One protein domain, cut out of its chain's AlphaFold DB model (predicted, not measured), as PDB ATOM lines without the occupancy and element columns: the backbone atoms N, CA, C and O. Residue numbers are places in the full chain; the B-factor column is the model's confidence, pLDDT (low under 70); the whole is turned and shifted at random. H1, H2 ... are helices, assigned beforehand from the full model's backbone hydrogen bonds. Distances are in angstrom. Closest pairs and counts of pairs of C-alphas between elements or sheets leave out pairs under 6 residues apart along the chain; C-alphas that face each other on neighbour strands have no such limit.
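Overview. This is residues 1 to 47 of the 47 residues of an uncharacterized protein of Bacteroides fragilis str. 3774 T13 (UniProt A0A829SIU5). The chain makes an elongated loop: H1 runs out, a turn leads into the longer H2, which runs back the opposite way, and a long tail without named elements, residues 26 to 47, folds back toward the first residues. Residues 24 to 30 and 33 to 39 stick out. The printed part has 47 residues with two named helices, H1 then H2, and no named strand; it is all helix by class, though only 19 residues are in named elements. It is only just compact, close to loose, with a radius of gyration of the C-alphas of 11.3 A, and spans 32 by 20 by 15 A.

Along the chain. H1, residues 2 to 9, begins at C-alpha 2 (89.505, 178.991, 228.490) and is 10.6 A long from first to last C-alpha. H2, residues 15 to 25, is 15.1 A long and ends at C-alpha 25 (97.328, 198.072, 223.260).

Arrangement. H1 and H2 are close but not clearly touching; their closest C-alphas, of Val 3 and Val 16, are 7.3 A apart. They run opposite ways at a shallow tilt of 34.6 degrees, only just short of steep. In both helices every O i to N i+4 pair is within hydrogen-bond range.

Size, cuts and confidence. The two farthest C-alphas, of Ile 9 and Ser 28, are 32.0 A apart. The link from H1 to H2 is tight. The printed part has no cut, and no printed residue is under 70 in pLDDT.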
ATOM      1  N   MET A   1      92.697 177.632 231.221       74.94
ATOM      2  CA  MET A   1      91.442 176.855 231.066       74.94
ATOM      3  C   MET A   1      90.638 177.276 229.839       74.94
ATOM      4  O   MET A   1      90.300 176.403 229.060       74.94
ATOM      5  N   ILE A   2      90.340 178.567 229.632       88.75
ATOM      6  CA  ILE A   2      89.505 178.991 228.490       88.75
ATOM      7  C   ILE A   2      90.119 178.663 227.121       88.75
ATOM      8  O   ILE A   2      89.399 178.177 226.261       88.75
ATOM      9  N   VAL A   3      91.434 178.848 226.946       92.69
ATOM     10  CA  VAL A   3      92.113 178.549 225.672       92.69
ATOM     11  C   VAL A   3      91.983 177.072 225.314       92.69
ATOM     12  O   VAL A   3      91.448 176.757 224.269       92.69
ATOM     13  N   TYR A   4      92.287 176.178 226.255       92.56
ATOM     14  CA  TYR A   4      92.133 174.732 226.068       92.56
ATOM     15  C   TYR A   4      90.725 174.305 225.615       92.56
ATOM     16  O   TYR A   4      90.572 173.448 224.751       92.56
ATOM     17  N   LEU A   5      89.672 174.899 226.190       94.88
ATOM     18  CA  LEU A   5      88.297 174.611 225.767       94.88
ATOM     19  C   LEU A   5      88.031 175.113 224.346       94.88
ATOM     20  O   LEU A   5      87.364 174.438 223.563       94.88
ATOM     21  N   LEU A   6      88.542 176.297 224.022       95.06
ATOM     22  CA  LEU A   6      88.403 176.873 222.696       95.06
ATOM     23  C   LEU A   6      89.193 176.080 221.653       95.06
ATOM     24  O   LEU A   6      88.645 175.877 220.579       95.06
ATOM     25  N   ASP A   7      90.383 175.566 221.965       93.69
ATOM     26  CA  ASP A   7      91.164 174.709 221.062       93.69
ATOM     27  C   ASP A   7      90.368 173.465 220.642       93.69
ATOM     28  O   ASP A   7      90.417 173.047 219.487       93.69
ATOM     29  N   ILE A   8      89.586 172.891 221.566       94.50
ATOM     30  CA  ILE A   8      88.739 171.719 221.301       94.50
ATOM     31  C   ILE A   8      87.498 172.098 220.481       94.50
ATOM     32  O   ILE A   8      87.126 171.384 219.551       94.50
ATOM     33  N   ILE A   9      86.823 173.194 220.841       96.62
ATOM     34  CA  ILE A   9      85.542 173.587 220.226       96.62
ATOM     35  C   ILE A   9      85.754 174.254 218.858       96.62
ATOM     36  O   ILE A   9      84.966 174.056 217.933       96.62
ATOM     37  N   ASN A  10      86.795 175.073 218.734       95.81
ATOM     38  CA  ASN A  10      87.152 175.823 217.539       95.81
ATOM     39  C   ASN A  10      88.682 176.011 217.456       95.81
ATOM     40  O   ASN A  10      89.187 177.058 217.870       95.81
ATOM     41  N   PRO A  11      89.407 175.065 216.830       91.69
ATOM     42  CA  PRO A  11      90.864 175.136 216.682       91.69
ATOM     43  C   PRO A  11      91.382 176.396 215.963       91.69
ATOM     44  O   PRO A  11      92.552 176.734 216.074       91.69
ATOM     45  N   ASN A  12      90.525 177.101 215.212       94.56
ATOM     46  CA  ASN A  12      90.876 178.318 214.470       94.56
ATOM     47  C   ASN A  12      90.423 179.601 215.189       94.56
ATOM     48  O   ASN A  12      90.194 180.637 214.555       94.56
ATOM     49  N   HIS A  13      90.202 179.555 216.502       95.19
ATOM     50  CA  HIS A  13      89.793 180.741 217.240       95.19
ATOM     51  C   HIS A  13      90.876 181.829 217.216       95.19
ATOM     52  O   HIS A  13      92.074 181.571 217.260       95.19
ATOM     53  N   LEU A  14      90.450 183.087 217.294       96.00
ATOM     54  CA  LEU A  14      91.362 184.234 217.367       96.00
ATOM     55  C   LEU A  14      91.584 184.725 218.804       96.00
ATOM     56  O   LEU A  14      92.054 185.841 219.002       96.00
ATOM     57  N   PHE A  15      91.191 183.943 219.816       95.56
ATOM     58  CA  PHE A  15      91.209 184.389 221.211       95.56
ATOM     59  C   PHE A  15      92.616 184.767 221.684       95.56
ATOM     60  O   PHE A  15      92.800 185.885 222.153       95.56
ATOM     61  N   VAL A  16      93.603 183.879 221.514       94.50
ATOM     62  CA  VAL A  16      94.990 184.116 221.958       94.50
ATOM     63  C   VAL A  16      95.573 185.353 221.277       94.50
ATOM     64  O   VAL A  16      96.072 186.246 221.958       94.50
ATOM     65  N   THR A  17      95.429 185.462 219.953       95.56
ATOM     66  CA  THR A  17      95.894 186.626 219.184       95.56
ATOM     67  C   THR A  17      95.247 187.918 219.675       95.56
ATOM     68  O   THR A  17      95.946 188.855 220.045       95.56
ATOM     69  N   ARG A  18      93.911 187.957 219.776       96.69
ATOM     70  CA  ARG A  18      93.181 189.160 220.214       96.69
ATOM     71  C   ARG A  18      93.486 189.534 221.662       96.69
ATOM     72  O   ARG A  18      93.457 190.715 221.996       96.69
ATOM     73  N   PHE A  19      93.755 188.551 222.518       94.88
ATOM     74  CA  PHE A  19      94.155 188.787 223.899       94.88
ATOM     75  C   PHE A  19      95.550 189.418 223.973       94.88
ATOM     76  O   PHE A  19      95.709 190.445 224.629       94.88
ATOM     77  N   LYS A  20      96.532 188.881 223.238       93.94
ATOM     78  CA  LYS A  20      97.875 189.478 223.135       93.94
ATOM     79  C   LYS A  20      97.825 190.889 222.541       93.94
ATOM     80  O   LYS A  20      98.423 191.806 223.098       93.94
ATOM     81  N   ASP A  21      97.045 191.096 221.480       96.81
ATOM     82  CA  ASP A  21      96.840 192.422 220.881       96.81
ATOM     83  C   ASP A  21      96.238 193.421 221.879       96.81
ATOM     84  O   ASP A  21      96.621 194.592 221.907       96.81
ATOM     85  N   LEU A  22      95.308 192.966 222.725       95.75
ATOM     86  CA  LEU A  22      94.705 193.796 223.763       95.75
ATOM     87  C   LEU A  22      95.735 194.223 224.814       95.75
ATOM     88  O   LEU A  22      95.770 195.397 225.179       95.75
ATOM     89  N   LEU A  23      96.582 193.302 225.274       94.88
ATOM     90  CA  LEU A  23      97.650 193.618 226.225       94.88
ATOM     91  C   LEU A  23      98.677 194.578 225.615       94.88
ATOM     92  O   LEU A  23      99.035 195.569 226.247       94.88
ATOM     93  N   ASN A  24      99.058 194.362 224.353       95.25
ATOM     94  CA  ASN A  24      99.947 195.266 223.619       95.25
ATOM     95  C   ASN A  24      99.355 196.675 223.469       95.25
ATOM     96  O   ASN A  24     100.081 197.667 223.517       95.25
ATOM     97  N   ARG A  25      98.030 196.782 223.317       97.81
ATOM     98  CA  ARG A  25      97.328 198.072 223.260       97.81
ATOM     99  C   ARG A  25      97.307 198.801 224.607       97.81
ATOM    100  O   ARG A  25      97.211 200.028 224.619       97.81
ATOM    101  N   TYR A  26      97.394 198.076 225.719       96.31
ATOM    102  CA  TYR A  26      97.327 198.625 227.073       96.31
ATOM    103  C   TYR A  26      98.528 198.166 227.921       96.31
ATOM    104  O   TYR A  26      98.357 197.401 228.871       96.31
ATOM    105  N   PRO A  27      99.745 198.674 227.639       93.50
ATOM    106  CA  PRO A  27     100.978 198.218 228.293       93.50
ATOM    107  C   PRO A  27     101.048 198.547 229.795       93.50
ATOM    108  O   PRO A  27     101.926 198.060 230.495       93.50
ATOM    109  N   SER A  28     100.135 199.379 230.306       94.50
ATOM    110  CA  SER A  28     100.017 199.695 231.733       94.50
ATOM    111  C   SER A  28      99.342 198.594 232.557       94.50
ATOM    112  O   SER A  28      99.297 198.701 233.781       94.50
ATOM    113  N   ILE A  29      98.756 197.576 231.919       92.12
ATOM    114  CA  ILE A  29      98.102 196.464 232.615       92.12
ATOM    115  C   ILE A  29      99.172 195.502 233.143       92.12
ATOM    116  O   ILE A  29      99.897 194.883 232.366       92.12
ATOM    117  N   ASP A  30      99.240 195.324 234.466       91.62
ATOM    118  CA  ASP A  30     100.099 194.300 235.070       91.62
ATOM    119  C   ASP A  30      99.421 192.925 234.990       91.62
ATOM    120  O   ASP A  30      98.534 192.586 235.780       91.62
ATOM    121  N   VAL A  31      99.866 192.104 234.041       92.25
ATOM    122  CA  VAL A  31      99.391 190.724 233.862       92.25
ATOM    123  C   VAL A  31      99.627 189.845 235.091       92.25
ATOM    124  O   VAL A  31      98.840 188.935 235.354       92.25
ATOM    125  N   ARG A  32     100.637 190.143 235.915       92.12
ATOM    126  CA  ARG A  32     100.893 189.386 237.150       92.12
ATOM    127  C   ARG A  32      99.832 189.673 238.203       92.12
ATOM    128  O   ARG A  32      99.432 188.764 238.923       92.12
ATOM    129  N   ALA A  33      99.323 190.907 238.254       92.69
ATOM    130  CA  ALA A  33      98.212 191.269 239.134       92.69
ATOM    131  C   ALA A  33      96.898 190.575 238.727       92.69
ATOM    132  O   ALA A  33      96.032 190.356 239.570       92.69
ATOM    133  N   MET A  34      96.772 190.169 237.458       91.19
ATOM    134  CA  MET A  34      95.670 189.325 236.977       91.19
ATOM    135  C   MET A  34      95.859 187.830 237.298       91.19
ATOM    136  O   MET A  34      94.978 187.028 236.994       91.19
ATOM    137  N   GLY A  35      96.986 187.446 237.908       91.31
ATOM    138  CA  GLY A  35      97.286 186.068 238.300       91.31
ATOM    139  C   GLY A  35      98.059 185.252 237.262       91.31
ATOM    140  O   GLY A  35      98.186 184.041 237.432       91.31
ATOM    141  N   PHE A  36      98.587 185.876 236.202       93.00
ATOM    142  CA  PHE A  36      99.439 185.172 235.242       93.00
ATOM    143  C   PHE A  36     100.852 184.950 235.818       93.00
ATOM    144  O   PHE A  36     101.435 185.883 236.383       93.00
ATOM    145  N   PRO A  37     101.442 183.746 235.666       92.75
ATOM    146  CA  PRO A  37     102.843 183.510 236.013       92.75
ATOM    147  C   PRO A  37     103.773 184.313 235.093       92.75
ATOM    148  O   PRO A  37     103.408 184.652 233.977       92.75
ATOM    149  N   ALA A  38     105.002 184.607 235.525       90.31
ATOM    150  CA  ALA A  38     105.917 185.488 234.781       90.31
ATOM    151  C   ALA A  38     106.257 185.006 233.353       90.31
ATOM    152  O   ALA A  38     106.614 185.811 232.502       90.31
ATOM    153  N   ASN A  39     106.147 183.704 233.092       90.25
ATOM    154  CA  ASN A  39     106.492 183.046 231.834       90.25
ATOM    155  C   ASN A  39     105.271 182.463 231.101       90.25
ATOM    156  O   ASN A  39     105.446 181.578 230.265       90.25
ATOM    157  N   TRP A  40     104.060 182.935 231.411       91.56
ATOM    158  CA  TRP A  40     102.810 182.405 230.856       91.56
ATOM    159  C   TRP A  40     102.782 182.382 229.318       91.56
ATOM    160  O   TRP A  40     102.280 181.432 228.730       91.56
ATOM    161  N   GLU A  41     103.386 183.376 228.655       91.31
ATOM    162  CA  GLU A  41     103.449 183.462 227.185       91.31
ATOM    163  C   GLU A  41     104.255 182.327 226.534       91.31
ATOM    164  O   GLU A  41     104.081 182.049 225.349       91.31
ATOM    165  N   ASN A  42     105.136 181.670 227.295       91.50
ATOM    166  CA  ASN A  42     105.955 180.561 226.807       91.50
ATOM    167  C   ASN A  42     105.255 179.201 226.924       91.50
ATOM    168  O   ASN A  42     105.784 178.208 226.416       91.50
ATOM    169  N   GLU A  43     104.112 179.129 227.606       91.69
ATOM    170  CA  GLU A  43     103.324 177.902 227.688       91.69
ATOM    171  C   GLU A  43     102.694 177.597 226.325       91.69
ATOM    172  O   GLU A  43     102.222 178.496 225.631       91.69
ATOM    173  N   ASP A  44     102.647 176.320 225.939       89.75
ATOM    174  CA  ASP A  44     102.179 175.916 224.606       89.75
ATOM    175  C   ASP A  44     100.724 176.311 224.328       89.75
ATOM    176  O   ASP A  44     100.379 176.601 223.191       89.75
ATOM    177  N   ILE A  45      99.893 176.410 225.370       90.06
ATOM    178  CA  ILE A  45      98.500 176.870 225.263       90.06
ATOM    179  C   ILE A  45      98.376 178.364 224.918       90.06
ATOM    180  O   ILE A  45      97.284 178.827 224.619       90.06
ATOM    181  N   TRP A  46      99.454 179.143 225.026       90.06
ATOM    182  CA  TRP A  46      99.462 180.580 224.743       90.06
ATOM    183  C   TRP A  46     100.337 180.941 223.546       90.06
ATOM    184  O   TRP A  46     100.409 182.127 223.223       90.06
ATOM    185  N   LYS A  47     100.999 179.978 222.899       80.44
ATOM    186  CA  LYS A  47     101.762 180.210 221.665       80.44
ATOM    187  C   LYS A  47     100.814 180.429 220.497       80.44
ATOM    188  O   LYS A  47     100.959 181.508 219.875       80.44
TER     189      LYS A  47